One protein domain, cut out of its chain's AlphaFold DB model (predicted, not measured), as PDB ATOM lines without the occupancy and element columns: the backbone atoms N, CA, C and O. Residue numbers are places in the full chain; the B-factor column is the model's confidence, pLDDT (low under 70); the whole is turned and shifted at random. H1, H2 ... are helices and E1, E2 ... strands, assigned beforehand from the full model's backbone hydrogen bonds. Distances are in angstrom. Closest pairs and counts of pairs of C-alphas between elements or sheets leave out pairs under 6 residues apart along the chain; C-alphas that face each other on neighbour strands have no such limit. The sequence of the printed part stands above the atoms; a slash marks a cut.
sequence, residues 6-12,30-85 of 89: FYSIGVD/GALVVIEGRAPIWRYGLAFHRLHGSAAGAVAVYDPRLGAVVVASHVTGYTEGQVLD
ATOM      1  N   PHE A   6       3.515 -41.733   9.397       98.38
ATOM      2  CA  PHE A   6       4.078 -41.282   8.128       98.38
ATOM      3  C   PHE A   6       3.496 -39.926   7.728       98.38
ATOM      4  O   PHE A   6       2.280 -39.723   7.738       98.38
ATOM      5  N   TYR A   7       4.373 -38.989   7.376       98.50
ATOM      6  CA  TYR A   7       4.011 -37.684   6.848       98.50
ATOM      7  C   TYR A   7       4.458 -37.569   5.391       98.50
ATOM      8  O   TYR A   7       5.610 -37.230   5.104       98.50
ATOM      9  N   SER A   8       3.523 -37.848   4.483       98.31
ATOM     10  CA  SER A   8       3.758 -37.763   3.043       98.31
ATOM     11  C   SER A   8       3.831 -36.314   2.590       98.31
ATOM     12  O   SER A   8       2.850 -35.578   2.691       98.31
ATOM     13  N   ILE A   9       4.986 -35.894   2.080       98.50
ATOM     14  CA  ILE A   9       5.200 -34.554   1.511       98.50
ATOM     15  C   ILE A   9       5.424 -34.581  -0.004       98.50
ATOM     16  O   ILE A   9       5.736 -33.536  -0.590       98.50
ATOM     17  N   GLY A  10       5.292 -35.764  -0.611       97.81
ATOM     18  CA  GLY A  10       5.530 -36.009  -2.026       97.81
ATOM     19  C   GLY A  10       4.667 -35.143  -2.941       97.81
ATOM     20  O   GLY A  10       3.549 -34.760  -2.600       97.81
ATOM     21  N   VAL A  11       5.212 -34.826  -4.111       97.75
ATOM     22  CA  VAL A  11       4.544 -34.040  -5.154       97.75
ATOM     23  C   VAL A  11       4.709 -34.735  -6.505       97.75
ATOM     24  O   VAL A  11       5.728 -35.372  -6.767       97.75
ATOM     25  N   ASP A  12       3.706 -34.616  -7.370       97.31
ATOM     26  CA  ASP A  12       3.653 -35.224  -8.708       97.31
ATOM     27  C   ASP A  12       4.036 -34.250  -9.838       97.31
ATOM     28  O   ASP A  12       4.188 -34.642 -10.994       97.31
ATOM     29  N   GLY A  30       4.896 -38.334  21.817       95.50
ATOM     30  CA  GLY A  30       6.067 -39.206  21.824       95.50
ATOM     31  C   GLY A  30       6.156 -40.151  20.623       95.50
ATOM     32  O   GLY A  30       7.052 -40.991  20.605       95.50
ATOM     33  N   ALA A  31       5.265 -40.037  19.632       97.12
ATOM     34  CA  ALA A  31       5.339 -40.844  18.419       97.12
ATOM     35  C   ALA A  31       6.611 -40.552  17.614       97.12
ATOM     36  O   ALA A  31       7.128 -39.430  17.619       97.12
ATOM     37  N   LEU A  32       7.079 -41.572  16.901       98.06
ATOM     38  CA  LEU A  32       8.031 -41.412  15.813       98.06
ATOM     39  C   LEU A  32       7.272 -40.902  14.588       98.06
ATOM     40  O   LEU A  32       6.292 -41.523  14.176       98.06
ATOM     41  N   VAL A  33       7.731 -39.798  14.003       98.56
ATOM     42  CA  VAL A  33       7.202 -39.299  12.729       98.56
ATOM     43  C   VAL A  33       8.238 -39.511  11.634       98.56
ATOM     44  O   VAL A  33       9.380 -39.080  11.776       98.56
ATOM     45  N   VAL A  34       7.838 -40.148  10.536       98.69
ATOM     46  CA  VAL A  34       8.684 -40.399   9.366       98.69
ATOM     47  C   VAL A  34       8.224 -39.499   8.223       98.69
ATOM     48  O   VAL A  34       7.098 -39.622   7.746       98.69
ATOM     49  N   ILE A  35       9.084 -38.581   7.787       98.81
ATOM     50  CA  ILE A  35       8.855 -37.757   6.596       98.81
ATOM     51  C   ILE A  35       9.213 -38.588   5.367       98.81
ATOM     52  O   ILE A  35      10.322 -39.121   5.283       98.81
ATOM     53  N   GLU A  36       8.301 -38.665   4.404       98.62
ATOM     54  CA  GLU A  36       8.508 -39.423   3.171       98.62
ATOM     55  C   GLU A  36       7.921 -38.707   1.943       98.62
ATOM     56  O   GLU A  36       7.206 -37.707   2.054       98.62
ATOM     57  N   GLY A  37       8.261 -39.208   0.756       98.00
ATOM     58  CA  GLY A  37       7.679 -38.781  -0.514       98.00
ATOM     59  C   GLY A  37       8.668 -38.053  -1.425       98.00
ATOM     60  O   GLY A  37       9.608 -37.388  -0.993       98.00
ATOM     61  N   ARG A  38       8.478 -38.154  -2.743       97.94
ATOM     62  CA  ARG A  38       9.359 -37.479  -3.713       97.94
ATOM     63  C   ARG A  38       9.122 -35.970  -3.674       97.94
ATOM     64  O   ARG A  38       8.094 -35.495  -4.142       97.94
ATOM     65  N   ALA A  39      10.071 -35.228  -3.115       98.00
ATOM     66  CA  ALA A  39       9.968 -33.787  -2.928       98.00
ATOM     67  C   ALA A  39      11.351 -33.109  -2.956       98.00
ATOM     68  O   ALA A  39      12.361 -33.757  -2.673       98.00
ATOM     69  N   PRO A  40      11.426 -31.801  -3.261       98.38
ATOM     70  CA  PRO A  40      12.669 -31.042  -3.149       98.38
ATOM     71  C   PRO A  40      13.203 -30.991  -1.710       98.38
ATOM     72  O   PRO A  40      12.428 -30.931  -0.754       98.38
ATOM     73  N   ILE A  41      14.529 -30.905  -1.549       98.50
ATOM     74  CA  ILE A  41      15.206 -30.866  -0.235       98.50
ATOM     75  C   ILE A  41      14.655 -29.755   0.673       98.50
ATOM     76  O   ILE A  41      14.448 -29.965   1.865       98.50
ATOM     77  N   TRP A  42      14.359 -28.574   0.125       98.31
ATOM     78  CA  TRP A  42      13.811 -27.467   0.915       98.31
ATOM     79  C   TRP A  42      12.441 -27.799   1.531       98.31
ATOM     80  O   TRP A  42      12.122 -27.310   2.613       98.31
ATOM     81  N   ARG A  43      11.647 -28.671   0.893       98.44
ATOM     82  CA  ARG A  43      10.336 -29.107   1.397       98.44
ATOM     83  C   ARG A  43      10.498 -30.069   2.571       98.44
ATOM     84  O   ARG A  43       9.752 -29.959   3.540       98.44
ATOM     85  N   TYR A  44      11.522 -30.926   2.529       98.56
ATOM     86  CA  TYR A  44      11.951 -31.725   3.681       98.56
ATOM     87  C   TYR A  44      12.399 -30.841   4.848       98.56
ATOM     88  O   TYR A  44      11.965 -31.066   5.974       98.56
ATOM     89  N   GLY A  45      13.197 -29.799   4.589       98.12
ATOM     90  CA  GLY A  45      13.608 -28.837   5.619       98.12
ATOM     91  C   GLY A  45      12.420 -28.122   6.270       98.12
ATOM     92  O   GLY A  45      12.352 -28.015   7.495       98.12
ATOM     93  N   LEU A  46      11.437 -27.701   5.466       97.81
ATOM     94  CA  LEU A  46      10.201 -27.097   5.964       97.81
ATOM     95  C   LEU A  46       9.374 -28.087   6.799       97.81
ATOM     96  O   LEU A  46       8.857 -27.719   7.853       97.81
ATOM     97  N   ALA A  47       9.261 -29.342   6.355       98.50
ATOM     98  CA  ALA A  47       8.523 -30.388   7.064       98.50
ATOM     99  C   ALA A  47       9.185 -30.744   8.400       98.50
ATOM    100  O   ALA A  47       8.511 -30.791   9.427       98.50
ATOM    101  N   PHE A  48      10.509 -30.899   8.407       98.44
ATOM    102  CA  PHE A  48      11.297 -31.092   9.619       98.44
ATOM    103  C   PHE A  48      11.091 -29.938  10.604       98.44
ATOM    104  O   PHE A  48      10.738 -30.164  11.763       98.44
ATOM    105  N   HIS A  49      11.222 -28.691  10.139       97.38
ATOM    106  CA  HIS A  49      11.013 -27.532  11.000       97.38
ATOM    107  C   HIS A  49       9.563 -27.434  11.494       97.38
ATOM    108  O   HIS A  49       9.330 -27.047  12.630       97.38
ATOM    109  N   ARG A  50       8.564 -27.846  10.712       96.81
ATOM    110  CA  ARG A  50       7.175 -27.919  11.189       96.81
ATOM    111  C   ARG A  50       6.987 -28.964  12.298       96.81
ATOM    112  O   ARG A  50       6.174 -28.759  13.195       96.81
ATOM    113  N   LEU A  51       7.725 -30.072  12.238       98.12
ATOM    114  CA  LEU A  51       7.626 -31.181  13.189       98.12
ATOM    115  C   LEU A  51       8.437 -30.972  14.475       98.12
ATOM    116  O   LEU A  51       8.068 -31.561  15.490       98.12
ATOM    117  N   HIS A  52       9.480 -30.131  14.476       93.06
ATOM    118  CA  HIS A  52      10.367 -29.968  15.643       93.06
ATOM    119  C   HIS A  52       9.626 -29.532  16.922       93.06
ATOM    120  O   HIS A  52       9.989 -29.955  18.013       93.06
ATOM    121  N   GLY A  53       8.581 -28.707  16.785       92.12
ATOM    122  CA  GLY A  53       7.738 -28.237  17.893       92.12
ATOM    123  C   GLY A  53       6.433 -29.021  18.070       92.12
ATOM    124  O   GLY A  53       5.541 -28.571  18.786       92.12
ATOM    125  N   SER A  54       6.272 -30.148  17.370       96.50
ATOM    126  CA  SER A  54       5.065 -30.979  17.437       96.50
ATOM    127  C   SER A  54       5.067 -31.911  18.660       96.50
ATOM    128  O   SER A  54       5.978 -31.897  19.483       96.50
ATOM    129  N   ALA A  55       4.043 -32.761  18.778       96.94
ATOM    130  CA  ALA A  55       3.979 -33.786  19.820       96.94
ATOM    131  C   ALA A  55       4.923 -34.986  19.570       96.94
ATOM    132  O   ALA A  55       4.968 -35.894  20.402       96.94
ATOM    133  N   ALA A  56       5.648 -35.009  18.445       97.62
ATOM    134  CA  ALA A  56       6.578 -36.076  18.094       97.62
ATOM    135  C   ALA A  56       7.694 -36.227  19.142       97.62
ATOM    136  O   ALA A  56       8.263 -35.249  19.624       97.62
ATOM    137  N   GLY A  57       8.023 -37.475  19.477       97.31
ATOM    138  CA  GLY A  57       9.183 -37.799  20.311       97.31
ATOM    139  C   GLY A  57      10.481 -37.821  19.509       97.31
ATOM    140  O   GLY A  57      11.526 -37.439  20.029       97.31
ATOM    141  N   ALA A  58      10.402 -38.231  18.244       98.12
ATOM    142  CA  ALA A  58      11.510 -38.240  17.299       98.12
ATOM    143  C   ALA A  58      10.997 -38.024  15.871       98.12
ATOM    144  O   ALA A  58       9.840 -38.323  15.559       98.12
ATOM    145  N   VAL A  59      11.874 -37.521  15.007       98.62
ATOM    146  CA  VAL A  59      11.608 -37.310  13.582       98.62
ATOM    147  C   VAL A  59      12.653 -38.061  12.769       98.62
ATOM    148  O   VAL A  59      13.850 -37.966  13.043       98.62
ATOM    149  N   ALA A  60      12.197 -38.779  11.750       98.69
ATOM    150  CA  ALA A  60      13.032 -39.473  10.786       98.69
ATOM    151  C   ALA A  60      12.696 -39.047   9.353       98.69
ATOM    152  O   ALA A  60      11.600 -38.561   9.073       98.69
ATOM    153  N   VAL A  61      13.644 -39.244   8.444       98.75
ATOM    154  CA  VAL A  61      13.472 -39.067   7.001       98.75
ATOM    155  C   VAL A  61      13.654 -40.423   6.334       98.75
ATOM    156  O   VAL A  61      14.646 -41.105   6.588       98.75
ATOM    157  N   TYR A  62      12.695 -40.826   5.505       98.69
ATOM    158  CA  TYR A  62      12.780 -42.081   4.767       98.69
ATOM    159  C   TYR A  62      13.739 -41.968   3.575       98.69
ATOM    160  O   TYR A  62      13.576 -41.099   2.717       98.69
ATOM    161  N   ASP A  63      14.710 -42.876   3.508       98.19
ATOM    162  CA  ASP A  63      15.554 -43.122   2.340       98.19
ATOM    163  C   ASP A  63      15.264 -44.543   1.819       98.19
ATOM    164  O   ASP A  63      15.524 -45.509   2.541       98.19
ATOM    165  N   PRO A  64      14.791 -44.717   0.567       97.44
ATOM    166  CA  PRO A  64      14.496 -46.033  -0.010       97.44
ATOM    167  C   PRO A  64      15.667 -47.029  -0.030       97.44
ATOM    168  O   PRO A  64      15.465 -48.203  -0.323       97.44
ATOM    169  N   ARG A  65      16.905 -46.579   0.203       97.94
ATOM    170  CA  ARG A  65      18.108 -47.425   0.243       97.94
ATOM    171  C   ARG A  65      18.482 -47.877   1.652       97.94
ATOM    172  O   ARG A  65      19.326 -48.760   1.775       97.94
ATOM    173  N   LEU A  66      17.933 -47.238   2.686       98.12
ATOM    174  CA  LEU A  66      18.341 -47.436   4.080       98.12
ATOM    175  C   LEU A  66      17.164 -47.773   5.004       98.12
ATOM    176  O   LEU A  66      17.331 -48.589   5.900       98.12
ATOM    177  N   GLY A  67      16.010 -47.133   4.812       98.25
ATOM    178  CA  GLY A  67      14.906 -47.090   5.773       98.25
ATOM    179  C   GLY A  67      14.688 -45.676   6.319       98.25
ATOM    180  O   GLY A  67      15.092 -44.682   5.710       98.25
ATOM    181  N   ALA A  68      14.042 -45.555   7.478       98.50
ATOM    182  CA  ALA A  68      13.810 -44.267   8.127       98.50
ATOM    183  C   ALA A  68      15.018 -43.864   8.985       98.50
ATOM    184  O   ALA A  68      15.281 -44.458  10.031       98.50
ATOM    185  N   VAL A  69      15.753 -42.837   8.556       98.75
ATOM    186  CA  VAL A  69      16.926 -42.310   9.268       98.75
ATOM    187  C   VAL A  69      16.477 -41.246  10.261       98.75
ATOM    188  O   VAL A  69      15.925 -40.221   9.862       98.75
ATOM    189  N   VAL A  70      16.709 -41.462  11.554       98.62
ATOM    190  CA  VAL A  70      16.383 -40.491  12.606       98.62
ATOM    191  C   VAL A  70      17.254 -39.246  12.442       98.62
ATOM    192  O   VAL A  70      18.480 -39.335  12.397       98.62
ATOM    193  N   VAL A  71      16.623 -38.074  12.373       98.50
ATOM    194  CA  VAL A  71      17.296 -36.776  12.176       98.50
ATOM    195  C   VAL A  71      17.181 -35.842  13.382       98.50
ATOM    196  O   VAL A  71      17.938 -34.881  13.469       98.50
ATOM    197  N   ALA A  72      16.257 -36.112  14.308       98.25
ATOM    198  CA  ALA A  72      16.168 -35.433  15.600       98.25
ATOM    199  C   ALA A  72      15.410 -36.292  16.617       98.25
ATOM    200  O   ALA A  72      14.431 -36.957  16.260       98.25
ATOM    201  N   SER A  73      15.809 -36.217  17.887       97.56
ATOM    202  CA  SER A  73      15.109 -36.884  18.985       97.56
ATOM    203  C   SER A  73      15.014 -36.014  20.242       97.56
ATOM    204  O   SER A  73      15.959 -35.334  20.628       97.56
ATOM    205  N   HIS A  74      13.870 -36.079  20.926       96.69
ATOM    206  CA  HIS A  74      13.669 -35.554  22.284       96.69
ATOM    207  C   HIS A  74      13.559 -36.673  23.332       96.69
ATOM    208  O   HIS A  74      13.253 -36.415  24.498       96.69
ATOM    209  N   VAL A  75      13.750 -37.929  22.923       94.94
ATOM    210  CA  VAL A  75      13.598 -39.111  23.774       94.94
ATOM    211  C   VAL A  75      14.834 -39.994  23.687       94.94
ATOM    212  O   VAL A  75      15.503 -40.070  22.664       94.94
ATOM    213  N   THR A  76      15.127 -40.728  24.754       93.69
ATOM    214  CA  THR A  76      16.315 -41.597  24.821       93.69
ATOM    215  C   THR A  76      16.205 -42.864  23.969       93.69
ATOM    216  O   THR A  76      17.203 -43.548  23.774       93.69
ATOM    217  N   GLY A  77      15.009 -43.193  23.472       94.25
ATOM    218  CA  GLY A  77      14.767 -44.380  22.645       94.25
ATOM    219  C   GLY A  77      15.205 -44.249  21.184       94.25
ATOM    220  O   GLY A  77      15.194 -45.253  20.479       94.25
ATOM    221  N   TYR A  78      15.577 -43.044  20.739       97.06
ATOM    222  CA  TYR A  78      16.051 -42.780  19.382       97.06
ATOM    223  C   TYR A  78      17.286 -41.883  19.409       97.06
ATOM    224  O   TYR A  78      17.379 -40.979  20.241       97.06
ATOM    225  N   THR A  79      18.210 -42.109  18.481       97.88
ATOM    226  CA  THR A  79      19.437 -41.312  18.330       97.88
ATOM    227  C   THR A  79      19.590 -40.855  16.888       97.88
ATOM    228  O   THR A  79      19.272 -41.599  15.964       97.88
ATOM    229  N   GLU A  80      20.080 -39.637  16.675       98.38
ATOM    230  CA  GLU A  80      20.351 -39.112  15.340       98.38
ATOM    231  C   GLU A  80      21.304 -40.036  14.563       98.38
ATOM    232  O   GLU A  80      22.304 -40.525  15.088       98.38
ATOM    233  N   GLY A  81      20.977 -40.298  13.297       98.50
ATOM    234  CA  GLY A  81      21.698 -41.238  12.437       98.50
ATOM    235  C   GLY A  81      21.293 -42.705  12.610       98.50
ATOM    236  O   GLY A  81      21.700 -43.534  11.798       98.50
ATOM    237  N   GLN A  82      20.472 -43.047  13.609       98.56
ATOM    238  CA  GLN A  82      19.874 -44.378  13.707       98.56
ATOM    239  C   GLN A  82      19.009 -44.654  12.474       98.56
ATOM    240  O   GLN A  82      18.146 -43.852  12.120       98.56
ATOM    241  N   VAL A  83      19.219 -45.812  11.850       98.56
ATOM    242  CA  VAL A  83      18.416 -46.282  10.719       98.56
ATOM    243  C   VAL A  83      17.389 -47.285  11.230       98.56
ATOM    244  O   VAL A  83      17.742 -48.245  11.916       98.56
ATOM    245  N   LEU A  84      16.119 -47.042  10.923       97.94
ATOM    246  CA  LEU A  84      15.001 -47.910  11.267       97.94
ATOM    247  C   LEU A  84      14.522 -48.637  10.012       97.94
ATOM    248  O   LEU A  84      14.218 -47.996   9.005       97.94
ATOM    249  N   ASP A  85      14.431 -49.961  10.101       97.38
ATOM    250  CA  ASP A  85      13.900 -50.819   9.042       97.38
ATOM    251  C   ASP A  85      12.369 -50.687   8.991       97.38
ATOM    252  O   ASP A  85      11.634 -51.372   9.702       97.38
TER     253      ASP A  85
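AT A GLANCE: This is residues 6 to 12 and 30 to 85 of the 89 residues of the protein "CRISPR-associated protein Csx3" of Gemmatimonadetes bacterium (UniProt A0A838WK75). A twisted sheet of four strands, E1, E2, E3 and E4 side by side, has one helix, H1, packed over one face above E2 and E3, with no named helix over the other face. After E4 the last stretch, residues 74 to 85, loops out and folds back, so that residues 83 to 84 pair with E4. The printed part has 63 residues, with one named helix and four named strands in the order E1, E2, H1, E3, E4 along the chain; the sheet, in the order E1 E2 E3 E4, is mixed, and the class is mixed, helices and strands. The whole is compact, with a radius of gyration of the C-alphas of 11.0 A and spans of 36 by 26 by 16 A.

HOW THE PARTS SIT: In the sheet, the inner strands E2, residues 32 to 36, and E3, residues 58 to 63, are parallel neighbours at 31 degrees, with N 35 and O 60 2.8 A apart, within hydrogen-bond range. On the other side of E2 from E3 is the edge strand E1, residues 6 to 8, parallel to E2 at 26 degrees, with N 7 and O 34 within range at 2.8 A. The other edge strand, E4, residues 67 to 73, forms a hairpin with E3, antiparallel at 151 degrees, with N 61 and O 69 within range at 2.9 A. E1 is apart from E3 and E4. The sheet is only just strongly twisted, its C-alphas lying up to 4.5 A off the best plane. H1, residues 41 to 52, is on the sheet at a height of 8.9 A, over E2 and E3. It runs along the strands, at 14 degrees to E2 on the local plane. Its closest C-alphas to E2 are those of Tyr 44 and Ile 35, 7.4 A apart, and to E3 those of Leu 51 and Val 59, 7.3 A apart. E2, H1 and E3 make a strand-helix-strand unit, two parallel neighbour strands with a helix between them in the chain, and its crossover is right-handed. Every O i to N i+4 pair of H1 is within hydrogen-bond range. Residues 68 to 69 of E4 pair antiparallel with residues 83 to 84.

IN THESE COORDINATES: E1, residues 6 to 8, begins at C-alpha 6 (4.078, -41.282, 8.128). E2, residues 32 to 36, measures 12.8 A from first to last C-alpha. H1, residues 41 to 52, measures 16.6 A and begins at C-alpha 41 (15.206, -30.866, -0.235). E3, residues 58 to 63, measures 16.2 A. E4, residues 67 to 73, measures 16.7 A and ends at C-alpha 73 (15.109, -36.884, 18.985).

THE WHOLE: The two C-alphas farthest apart are those of Asp 12 and Thr 76, at 36.4 A. Residues 13 to 29 are not printed, and C-alphas 12 and 30 are 30.9 A apart across this cut, which lies in the link from E1 to E2. Of the links that are printed whole, E2 to H1, H1 to E3 and E3 to E4 are tight. The mean pLDDT of the printed part is 97.7, and no printed residue is under 70.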